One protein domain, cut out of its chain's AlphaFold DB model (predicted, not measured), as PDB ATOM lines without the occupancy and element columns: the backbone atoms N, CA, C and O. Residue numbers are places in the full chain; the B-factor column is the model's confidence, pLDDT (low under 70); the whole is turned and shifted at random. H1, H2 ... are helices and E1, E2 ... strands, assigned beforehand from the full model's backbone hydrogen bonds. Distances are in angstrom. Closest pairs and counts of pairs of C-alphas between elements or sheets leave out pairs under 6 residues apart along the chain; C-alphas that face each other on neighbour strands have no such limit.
ATOM      1  N   GLU A  30      52.293  54.255  94.809       97.19
ATOM      2  CA  GLU A  30      52.208  55.496  95.579       97.19
ATOM      3  C   GLU A  30      51.901  55.205  97.050       97.19
ATOM      4  O   GLU A  30      52.553  55.765  97.927       97.19
ATOM      5  N   GLN A  31      50.973  54.280  97.332       95.75
ATOM      6  CA  GLN A  31      50.698  53.815  98.697       95.75
ATOM      7  C   GLN A  31      51.944  53.189  99.336       95.75
ATOM      8  O   GLN A  31      52.267  53.497 100.483       95.75
ATOM      9  N   ALA A  32      52.670  52.355  98.584       95.75
ATOM     10  CA  ALA A  32      53.924  51.770  99.049       95.75
ATOM     11  C   ALA A  32      54.981  52.847  99.332       95.75
ATOM     12  O   ALA A  32      55.552  52.868 100.419       95.75
ATOM     13  N   ALA A  33      55.192  53.778  98.396       96.50
ATOM     14  CA  ALA A  33      56.154  54.867  98.545       96.50
ATOM     15  C   ALA A  33      55.833  55.763  99.750       96.50
ATOM     16  O   ALA A  33      56.737  56.126 100.500       96.50
ATOM     17  N   ALA A  34      54.553  56.075  99.973       95.12
ATOM     18  CA  ALA A  34      54.108  56.837 101.133       95.12
ATOM     19  C   ALA A  34      54.405  56.090 102.443       95.12
ATOM     20  O   ALA A  34      55.005  56.669 103.350       95.12
ATOM     21  N   ALA A  35      54.062  54.799 102.516       95.19
ATOM     22  CA  ALA A  35      54.304  53.972 103.696       95.19
ATOM     23  C   ALA A  35      55.802  53.807 104.010       95.19
ATOM     24  O   ALA A  35      56.170  53.704 105.176       95.19
ATOM     25  N   THR A  36      56.675  53.822 102.996       96.06
ATOM     26  CA  THR A  36      58.131  53.684 103.176       96.06
ATOM     27  C   THR A  36      58.898  55.010 103.196       96.06
ATOM     28  O   THR A  36      60.122  55.001 103.319       96.06
ATOM     29  N   SER A  37      58.216  56.151 103.069       96.06
ATOM     30  CA  SER A  37      58.840  57.468 102.846       96.06
ATOM     31  C   SER A  37      59.848  57.890 103.921       96.06
ATOM     32  O   SER A  37      60.831  58.558 103.616       96.06
ATOM     33  N   ASN A  38      59.638  57.475 105.170       95.81
ATOM     34  CA  ASN A  38      60.462  57.857 106.317       95.81
ATOM     35  C   ASN A  38      61.381  56.731 106.826       95.81
ATOM     36  O   ASN A  38      61.964  56.868 107.903       95.81
ATOM     37  N   VAL A  39      61.510  55.617 106.090       96.88
ATOM     38  CA  VAL A  39      62.254  54.430 106.549       96.88
ATOM     39  C   VAL A  39      63.713  54.772 106.852       96.88
ATOM     40  O   VAL A  39      64.179  54.502 107.955       96.88
ATOM     41  N   TRP A  40      64.409  55.438 105.931       96.62
ATOM     42  CA  TRP A  40      65.817  55.817 106.106       96.62
ATOM     43  C   TRP A  40      66.027  56.824 107.239       96.62
ATOM     44  O   TRP A  40      66.910  56.643 108.076       96.62
ATOM     45  N   THR A  41      65.138  57.814 107.351       96.56
ATOM     46  CA  THR A  41      65.138  58.768 108.468       96.56
ATOM     47  C   THR A  41      64.985  58.061 109.814       96.56
ATOM     48  O   THR A  41      65.734  58.344 110.743       96.56
ATOM     49  N   ARG A  42      64.055  57.104 109.924       95.81
ATOM     50  CA  ARG A  42      63.824  56.317 111.150       95.81
ATOM     51  C   ARG A  42      64.972  55.368 111.475       95.81
ATOM     52  O   ARG A  42      65.201  55.069 112.643       95.81
ATOM     53  N   LEU A  43      65.666  54.869 110.455       96.12
ATOM     54  CA  LEU A  43      66.856  54.039 110.624       96.12
ATOM     55  C   LEU A  43      68.071  54.856 111.082       96.12
ATOM     56  O   LEU A  43      68.964  54.286 111.709       96.12
ATOM     57  N   GLY A  44      68.103  56.159 110.782       96.38
ATOM     58  CA  GLY A  44      69.294  56.989 110.956       96.38
ATOM     59  C   GLY A  44      70.424  56.569 110.011       96.38
ATOM     60  O   GLY A  44      71.588  56.618 110.395       96.38
ATOM     61  N   MET A  45      70.071  56.094 108.814       96.69
ATOM     62  CA  MET A  45      70.988  55.553 107.807       96.69
ATOM     63  C   MET A  45      70.786  56.280 106.477       96.69
ATOM     64  O   MET A  45      69.678  56.728 106.178       96.69
ATOM     65  N   ASP A  46      71.839  56.356 105.669       96.12
ATOM     66  CA  ASP A  46      71.793  56.910 104.318       96.12
ATOM     67  C   ASP A  46      71.616  55.774 103.289       96.12
ATOM     68  O   ASP A  46      72.451  54.866 103.236       96.12
ATOM     69  N   PRO A  47      70.560  55.786 102.450       95.00
ATOM     70  CA  PRO A  47      70.385  54.791 101.389       95.00
ATOM     71  C   PRO A  47      71.532  54.735 100.371       95.00
ATOM     72  O   PRO A  47      71.699  53.712  99.711       95.00
ATOM     73  N   ALA A  48      72.279  55.827 100.197       95.69
ATOM     74  CA  ALA A  48      73.378  55.937  99.244       95.69
ATOM     75  C   ALA A  48      74.748  55.600  99.855       95.69
ATOM     76  O   ALA A  48      75.707  55.408  99.107       95.69
ATOM     77  N   ASP A  49      74.846  55.484 101.182       95.50
ATOM     78  CA  ASP A  49      76.093  55.181 101.885       95.50
ATOM     79  C   ASP A  49      75.930  53.975 102.820       95.50
ATOM     80  O   ASP A  49      75.529  54.086 103.985       95.50
ATOM     81  N   LYS A  50      76.316  52.801 102.305       93.00
ATOM     82  CA  LYS A  50      76.304  51.529 103.041       93.00
ATOM     83  C   LYS A  50      77.184  51.546 104.298       93.00
ATOM     84  O   LYS A  50      76.965  50.717 105.177       93.00
ATOM     85  N   THR A  51      78.149  52.462 104.436       93.81
ATOM     86  CA  THR A  51      78.962  52.552 105.667       93.81
ATOM     87  C   THR A  51      78.130  52.986 106.876       93.81
ATOM     88  O   THR A  51      78.482  52.685 108.016       93.81
ATOM     89  N   THR A  52      76.974  53.614 106.635       95.81
ATOM     90  CA  THR A  52      76.006  53.977 107.675       95.81
ATOM     91  C   THR A  52      75.118  52.801 108.112       95.81
ATOM     92  O   THR A  52      74.456  52.879 109.151       95.81
ATOM     93  N   TRP A  53      75.111  51.681 107.374       95.06
ATOM     94  CA  TRP A  53      74.249  50.517 107.624       95.06
ATOM     95  C   TRP A  53      74.848  49.618 108.713       95.06
ATOM     96  O   TRP A  53      75.403  48.552 108.474       95.06
ATOM     97  N   THR A  54      74.748  50.074 109.957       92.62
ATOM     98  CA  THR A  54      75.443  49.487 111.118       92.62
ATOM     99  C   THR A  54      74.803  48.222 111.706       92.62
ATOM    100  O   THR A  54      75.290  47.687 112.703       92.62
ATOM    101  N   ARG A  55      73.692  47.737 111.142       93.00
ATOM    102  CA  ARG A  55      72.968  46.547 111.620       93.00
ATOM    103  C   ARG A  55      72.514  45.727 110.427       93.00
ATOM    104  O   ARG A  55      71.997  46.305 109.488       93.00
ATOM    105  N   GLU A  56      72.605  44.402 110.507       92.38
ATOM    106  CA  GLU A  56      72.100  43.510 109.449       92.38
ATOM    107  C   GLU A  56      70.566  43.543 109.355       92.38
ATOM    108  O   GLU A  56      70.001  43.638 108.272       92.38
ATOM    109  N   ARG A  57      69.864  43.487 110.497       94.00
ATOM    110  CA  ARG A  57      68.395  43.451 110.548       94.00
ATOM    111  C   ARG A  57      67.846  44.425 111.581       94.00
ATOM    112  O   ARG A  57      68.278  44.409 112.734       94.00
ATOM    113  N   THR A  58      66.821  45.184 111.202       95.81
ATOM    114  CA  THR A  58      66.091  46.086 112.104       95.81
ATOM    115  C   THR A  58      64.598  45.765 112.099       95.81
ATOM    116  O   THR A  58      63.952  45.836 111.059       95.81
ATOM    117  N   ASN A  59      64.036  45.469 113.276       95.62
ATOM    118  CA  ASN A  59      62.587  45.437 113.495       95.62
ATOM    119  C   ASN A  59      62.134  46.848 113.902       95.62
ATOM    120  O   ASN A  59      62.489  47.310 114.987       95.62
ATOM    121  N   MET A  60      61.405  47.553 113.038       95.62
ATOM    122  CA  MET A  60      61.074  48.965 113.250       95.62
ATOM    123  C   MET A  60      59.793  49.151 114.087       95.62
ATOM    124  O   MET A  60      58.810  48.443 113.855       95.62
ATOM    125  N   PRO A  61      59.744  50.133 115.011       95.06
ATOM    126  CA  PRO A  61      58.495  50.547 115.652       95.06
ATOM    127  C   PRO A  61      57.594  51.281 114.651       95.06
ATOM    128  O   PRO A  61      58.099  51.974 113.766       95.06
ATOM    129  N   HIS A  62      56.275  51.166 114.795       93.88
ATOM    130  CA  HIS A  62      55.316  51.833 113.908       93.88
ATOM    131  C   HIS A  62      55.177  53.325 114.221       93.88
ATOM    132  O   HIS A  62      55.389  53.752 115.352       93.88
ATOM    133  N   HIS A  63      54.823  54.096 113.199       94.56
ATOM    134  CA  HIS A  63      54.451  55.512 113.260       94.56
ATOM    135  C   HIS A  63      53.113  55.778 112.556       94.56
ATOM    136  O   HIS A  63      52.490  56.807 112.808       94.56
ATOM    137  N   ALA A  64      52.669  54.867 111.685       94.19
ATOM    138  CA  ALA A  64      51.417  54.964 110.956       94.19
ATOM    139  C   ALA A  64      50.598  53.679 111.095       94.19
ATOM    140  O   ALA A  64      51.132  52.567 111.171       94.19
ATOM    141  N   GLU A  65      49.282  53.854 111.094       95.38
ATOM    142  CA  GLU A  65      48.309  52.773 111.053       95.38
ATOM    143  C   GLU A  65      47.449  52.925 109.801       95.38
ATOM    144  O   GLU A  65      47.140  54.038 109.369       95.38
ATOM    145  N   PHE A  66      47.059  51.799 109.221       94.44
ATOM    146  CA  PHE A  66      46.287  51.740 107.992       94.44
ATOM    147  C   PHE A  66      45.122  50.785 108.179       94.44
ATOM    148  O   PHE A  66      45.273  49.694 108.732       94.44
ATOM    149  N   ASP A  67      43.970  51.168 107.653       95.69
ATOM    150  CA  ASP A  67      42.889  50.223 107.445       95.69
ATOM    151  C   ASP A  67      43.245  49.320 106.251       95.69
ATOM    152  O   ASP A  67      43.348  49.798 105.119       95.69
ATOM    153  N   ALA A  68      43.413  48.015 106.484       95.25
ATOM    154  CA  ALA A  68      43.733  47.036 105.449       95.25
ATOM    155  C   ALA A  68      42.675  46.950 104.332       95.25
ATOM    156  O   ALA A  68      43.044  46.745 103.175       95.25
ATOM    157  N   LYS A  69      41.383  47.167 104.633       93.69
ATOM    158  CA  LYS A  69      40.308  47.200 103.620       93.69
ATOM    159  C   LYS A  69      40.494  48.344 102.637       93.69
ATOM    160  O   LYS A  69      40.156  48.207 101.465       93.69
ATOM    161  N   VAL A  70      41.016  49.470 103.114       94.75
ATOM    162  CA  VAL A  70      41.244  50.667 102.298       94.75
ATOM    163  C   VAL A  70      42.610  50.605 101.621       94.75
ATOM    164  O   VAL A  70      42.726  50.893 100.431       94.75
ATOM    165  N   PHE A  71      43.644  50.225 102.371       95.81
ATOM    166  CA  PHE A  71      45.021  50.192 101.894       95.81
ATOM    167  C   PHE A  71      45.238  49.077 100.874       95.81
ATOM    168  O   PHE A  71      45.846  49.320  99.834       95.81
ATOM    169  N   ALA A  72      44.727  47.874 101.156       95.75
ATOM    170  CA  ALA A  72      44.929  46.694 100.329       95.75
ATOM    171  C   ALA A  72      43.642  45.865 100.119       95.75
ATOM    172  O   ALA A  72      43.594  44.696 100.518       95.75
ATOM    173  N   PRO A  73      42.605  46.416  99.452       94.50
ATOM    174  CA  PRO A  73      41.274  45.804  99.364       94.50
ATOM    175  C   PRO A  73      41.282  44.370  98.817       94.50
ATOM    176  O   PRO A  73      40.560  43.519  99.325       94.50
ATOM    177  N   ARG A  74      42.129  44.070  97.819       95.00
ATOM    178  CA  ARG A  74      42.257  42.711  97.261       95.00
ATOM    179  C   ARG A  74      42.857  41.722  98.260       95.00
ATOM    180  O   ARG A  74      42.379  40.598  98.360       95.00
ATOM    181  N   ALA A  75      43.899  42.125  98.986       95.06
ATOM    182  CA  ALA A  75      44.513  41.259  99.991       95.06
ATOM    183  C   ALA A  75      43.545  41.004 101.148       95.06
ATOM    184  O   ALA A  75      43.426  39.874 101.611       95.06
ATOM    185  N   TRP A  76      42.825  42.041 101.583       95.19
ATOM    186  CA  TRP A  76      41.862  41.899 102.664       95.19
ATOM    187  C   TRP A  76      40.671  41.009 102.283       95.19
ATOM    188  O   TRP A  76      40.310  40.133 103.062       95.19
ATOM    189  N   ALA A  77      40.115  41.159 101.078       93.81
ATOM    190  CA  ALA A  77      39.043  40.284 100.600       93.81
ATOM    191  C   ALA A  77      39.477  38.812 100.526       93.81
ATOM    192  O   ALA A  77      38.725  37.928 100.925       93.81
ATOM    193  N   ALA A  78      40.716  38.542 100.099       94.81
ATOM    194  CA  ALA A  78      41.267  37.189 100.127       94.81
ATOM    195  C   ALA A  78      41.395  36.637 101.559       94.81
ATOM    196  O   ALA A  78      41.106  35.467 101.791       94.81
ATOM    197  N   ILE A  79      41.792  37.467 102.531       94.06
ATOM    198  CA  ILE A  79      41.817  37.083 103.952       94.06
ATOM    199  C   ILE A  79      40.395  36.760 104.442       94.06
ATOM    200  O   ILE A  79      40.192  35.727 105.076       94.06
ATOM    201  N   GLU A  80      39.404  37.597 104.117       92.25
ATOM    202  CA  GLU A  80      37.985  37.359 104.431       92.25
ATOM    203  C   GLU A  80      37.476  36.037 103.858       92.25
ATOM    204  O   GLU A  80      36.844  35.264 104.583       92.25
ATOM    205  N   GLU A  81      37.801  35.744 102.601       93.38
ATOM    206  CA  GLU A  81      37.413  34.506 101.930       93.38
ATOM    207  C   GLU A  81      38.056  33.271 102.583       93.38
ATOM    208  O   GLU A  81      37.349  32.327 102.936       93.38
ATOM    209  N   LEU A  82      39.371  33.294 102.833       92.69
ATOM    210  CA  LEU A  82      40.093  32.169 103.445       92.69
ATOM    211  C   LEU A  82      39.691  31.916 104.905       92.69
ATOM    212  O   LEU A  82      39.685  30.773 105.357       92.69
ATOM    213  N   CYS A  83      39.339  32.965 105.650       91.38
ATOM    214  CA  CYS A  83      38.851  32.847 107.025       91.38
ATOM    215  C   CYS A  83      37.341  32.556 107.113       91.38
ATOM    216  O   CYS A  83      36.804  32.469 108.222       91.38
ATOM    217  N   GLY A  84      36.628  32.455 105.983       89.00
ATOM    218  CA  GLY A  84      35.174  32.267 105.953       89.00
ATOM    219  C   GLY A  84      34.406  33.389 106.662       89.00
ATOM    220  O   GLY A  84      33.399  33.132 107.319       89.00
ATOM    221  N   GLY A  85      34.928  34.619 106.623       80.94
ATOM    222  CA  GLY A  85      34.358  35.792 107.293       80.94
ATOM    223  C   GLY A  85      34.544  35.838 108.818       80.94
ATOM    224  O   GLY A  85      34.044  36.756 109.466       80.94
ATOM    225  N   ARG A  86      35.266  34.887 109.425       86.38
ATOM    226  CA  ARG A  86      35.485  34.817 110.882       86.38
ATOM    227  C   ARG A  86      36.770  35.542 111.276       86.38
ATOM    228  O   ARG A  86      37.759  34.913 111.638       86.38
ATOM    229  N   ILE A  87      36.757  36.869 111.182       88.88
ATOM    230  CA  ILE A  87      37.927  37.714 111.452       88.88
ATOM    231  C   ILE A  87      37.651  38.637 112.634       88.88
ATOM    232  O   ILE A  87      36.591  39.254 112.726       88.88
ATOM    233  N   MET A  88      38.622  38.747 113.539       89.25
ATOM    234  CA  MET A  88      38.523  39.669 114.666       89.25
ATOM    235  C   MET A  88      38.748  41.109 114.173       89.25
ATOM    236  O   MET A  88      39.772  41.358 113.540       89.25
ATOM    237  N   PRO A  89      37.867  42.084 114.471       87.38
ATOM    238  CA  PRO A  89      37.927  43.419 113.859       87.38
ATOM    239  C   PRO A  89      39.278  44.142 113.982       87.38
ATOM    240  O   PRO A  89      39.689  44.855 113.071       87.38
ATOM    241  N   TRP A  90      40.005  43.936 115.084       88.19
ATOM    242  CA  TRP A  90      41.296  44.590 115.321       88.19
ATOM    243  C   TRP A  90      42.414  44.130 114.375       88.19
ATOM    244  O   TRP A  90      43.412  44.829 114.242       88.19
ATOM    245  N   THR A  91      42.283  42.983 113.698       90.06
ATOM    246  CA  THR A  91      43.323  42.495 112.771       90.06
ATOM    247  C   THR A  91      43.326  43.241 111.436       90.06
ATOM    248  O   THR A  91      44.241  43.058 110.634       90.06
ATOM    249  N   GLN A  92      42.319  44.086 111.194       92.31
ATOM    250  CA  GLN A  92      42.232  44.964 110.026       92.31
ATOM    251  C   GLN A  92      43.163  46.181 110.138       92.31
ATOM    252  O   GLN A  92      43.444  46.835 109.135       92.31
ATOM    253  N   GLN A  93      43.661  46.485 111.340       95.38
ATOM    254  CA  GLN A  93      44.581  47.591 111.568       95.38
ATOM    255  C   GLN A  93      46.020  47.152 111.281       95.38
ATOM    256  O   GLN A  93      46.674  46.494 112.092       95.38
ATOM    257  N   TRP A  94      46.516  47.508 110.101       95.56
ATOM    258  CA  TRP A  94      47.904  47.279 109.706       95.56
ATOM    259  C   TRP A  94      48.785  48.456 110.102       95.56
ATOM    260  O   TRP A  94      48.305  49.559 110.346       95.56
ATOM    261  N   ARG A  95      50.094  48.213 110.190       95.50
ATOM    262  CA  ARG A  95      51.076  49.190 110.665       95.50
ATOM    263  C   ARG A  95      52.336  49.157 109.817       95.50
ATOM    264  O   ARG A  95      52.675  48.126 109.242       95.50
ATOM    265  N   ASP A  96      53.079  50.252 109.814       95.56
ATOM    266  CA  ASP A  96      54.393  50.367 109.170       95.56
ATOM    267  C   ASP A  96      55.543  49.803 110.042       95.56
ATOM    268  O   ASP A  96      56.658  50.338 110.092       95.56
ATOM    269  N   THR A  97      55.278  48.702 110.756       94.44
ATOM    270  CA  THR A  97      56.287  47.906 111.470       94.44
ATOM    271  C   THR A  97      57.080  47.053 110.483       94.44
ATOM    272  O   THR A  97      56.852  45.849 110.349       94.44
ATOM    273  N   PHE A  98      58.001  47.678 109.754       96.31
ATOM    274  CA  PHE A  98      58.848  46.976 108.794       96.31
ATOM    275  C   PHE A  98      59.946  46.157 109.479       96.31
ATOM    276  O   PHE A  98      60.526  46.567 110.488       96.31
ATOM    277  N   ILE A  99      60.268  45.012 108.879       94.75
ATOM    278  CA  ILE A  99      61.486  44.252 109.161       94.75
ATOM    279  C   ILE A  99      62.436  44.530 108.001       94.75
ATOM    280  O   ILE A  99      62.234  44.029 106.898       94.75
ATOM    281  N   VAL A 100      63.441  45.369 108.237       95.94
ATOM    282  CA  VAL A 100      64.398  45.782 107.205       95.94
ATOM    283  C   VAL A 100      65.638  44.904 107.297       95.94
ATOM    284  O   VAL A 100      66.211  44.761 108.380       95.94
ATOM    285  N   ASN A 101      66.029  44.316 106.169       93.50
ATOM    286  CA  ASN A 101      67.288  43.601 106.001       93.50
ATOM    287  C   ASN A 101      68.256  44.496 105.213       93.50
ATOM    288  O   ASN A 101      67.968  44.850 104.073       93.50
ATOM    289  N   HIS A 102      69.372  44.858 105.837       92.88
ATOM    290  CA  HIS A 102      70.439  45.687 105.269       92.88
ATOM    291  C   HIS A 102      71.554  44.844 104.639       92.88
ATOM    292  O   HIS A 102      72.450  45.376 103.989       92.88
ATOM    293  N   GLY A 103      71.497  43.523 104.821       90.19
ATOM    294  CA  GLY A 103      72.541  42.592 104.430       90.19
ATOM    295  C   GLY A 103      73.762  42.657 105.343       90.19
ATOM    296  O   GLY A 103      73.760  43.267 106.413       90.19
ATOM    297  N   THR A 104      74.821  41.993 104.902       88.62
ATOM    298  CA  THR A 104      76.145  42.003 105.527       88.62
ATOM    299  C   THR A 104      77.194  42.255 104.446       88.62
ATOM    300  O   THR A 104      76.955  41.894 103.288       88.62
TER     301      THR A 104
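What this domain is: This is residues 30 to 104 of the 129 residues of an uncharacterized protein of Candidatus Bathyarchaeota archaeon (UniProt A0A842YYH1). Picture a loose rod built on two stretches of chain, residues 57 to 67 and 93 to 101, which run side by side in opposite ways and pair at two short places, E1 with E4 and E2 with E3. At one end of the rod the helices H3, H4 and H5, which follow E2 and come before E3 along the chain, form a loose group; at the other end residues 44 to 56 make a long loop, while H1 and H2 follow each other along one side. The printed part has 75 residues, with five named helices and four named strands in the order H1 H2 E1 E2 H3 H4 H5 E3 E4; its class is mixed, and its two sheets of two strands, E1 - E4 and E2 - E3, are antiparallel. It is loose, with a radius of gyration of the C-alphas of 15.6 A and spans of 48 by 23 by 17 A.

Where its parts are: Find C-alpha 30 at (52.208, 55.496, 95.579); from there H1 runs over residues 30 to 36, 9.8 A long. Next come H2, residues 39 to 43, 6.2 A, and E1, residues 57 to 59, 6.8 A. Look at C-alpha 65 at (48.309, 52.773, 111.053) for E2, residues 65 to 67, 7.0 A. H3, residues 68 to 71, measures 4.9 A, and H4, residues 73 to 82, is the longest helix with 14.3 A. H5, residues 89 to 92, spans 6.0 A, and E3, residues 93 to 95, 6.7 A. E4, residues 99 to 101, 6.6 A, ends with C-alpha 101 at (67.288, 43.601, 106.001).

How they stand to each other: Set E1 beside E4: they are antiparallel at 169 degrees, with N 58 and O 100 within hydrogen-bond range at 2.9 A. E2 and E3 are antiparallel at 140 degrees, with N 66 and O 94 at 2.8 A. E1 and E3 are apart, and E2 and E4 are apart. H3 and H4 touch only at the corner, where the closest C-alphas, of Lys 69 and Trp 76, are 5.6 A apart. H3 and H5 are close but not clearly touching, the C-alphas of Ala 68 and Gln 92 being closest at 5.2 A. H1 and H3 are also close but not clearly touching, with Gln 31 and Phe 71 the closest C-alphas at 7.5 A. H1 and H2 meet only through their link. In H1, H2 and H4 every O i to N i+4 pair is within hydrogen-bond range; H3 and H5 are too short for such a pair.

The domain as a whole: Look to the C-alphas of Thr 51 and Gly 84 for the two farthest apart, 48.3 A. The printed part has no cut. The link from H2 to E1, 13 residues, is long. The mean pLDDT of the printed part is 94.0, and no printed residue is under 70.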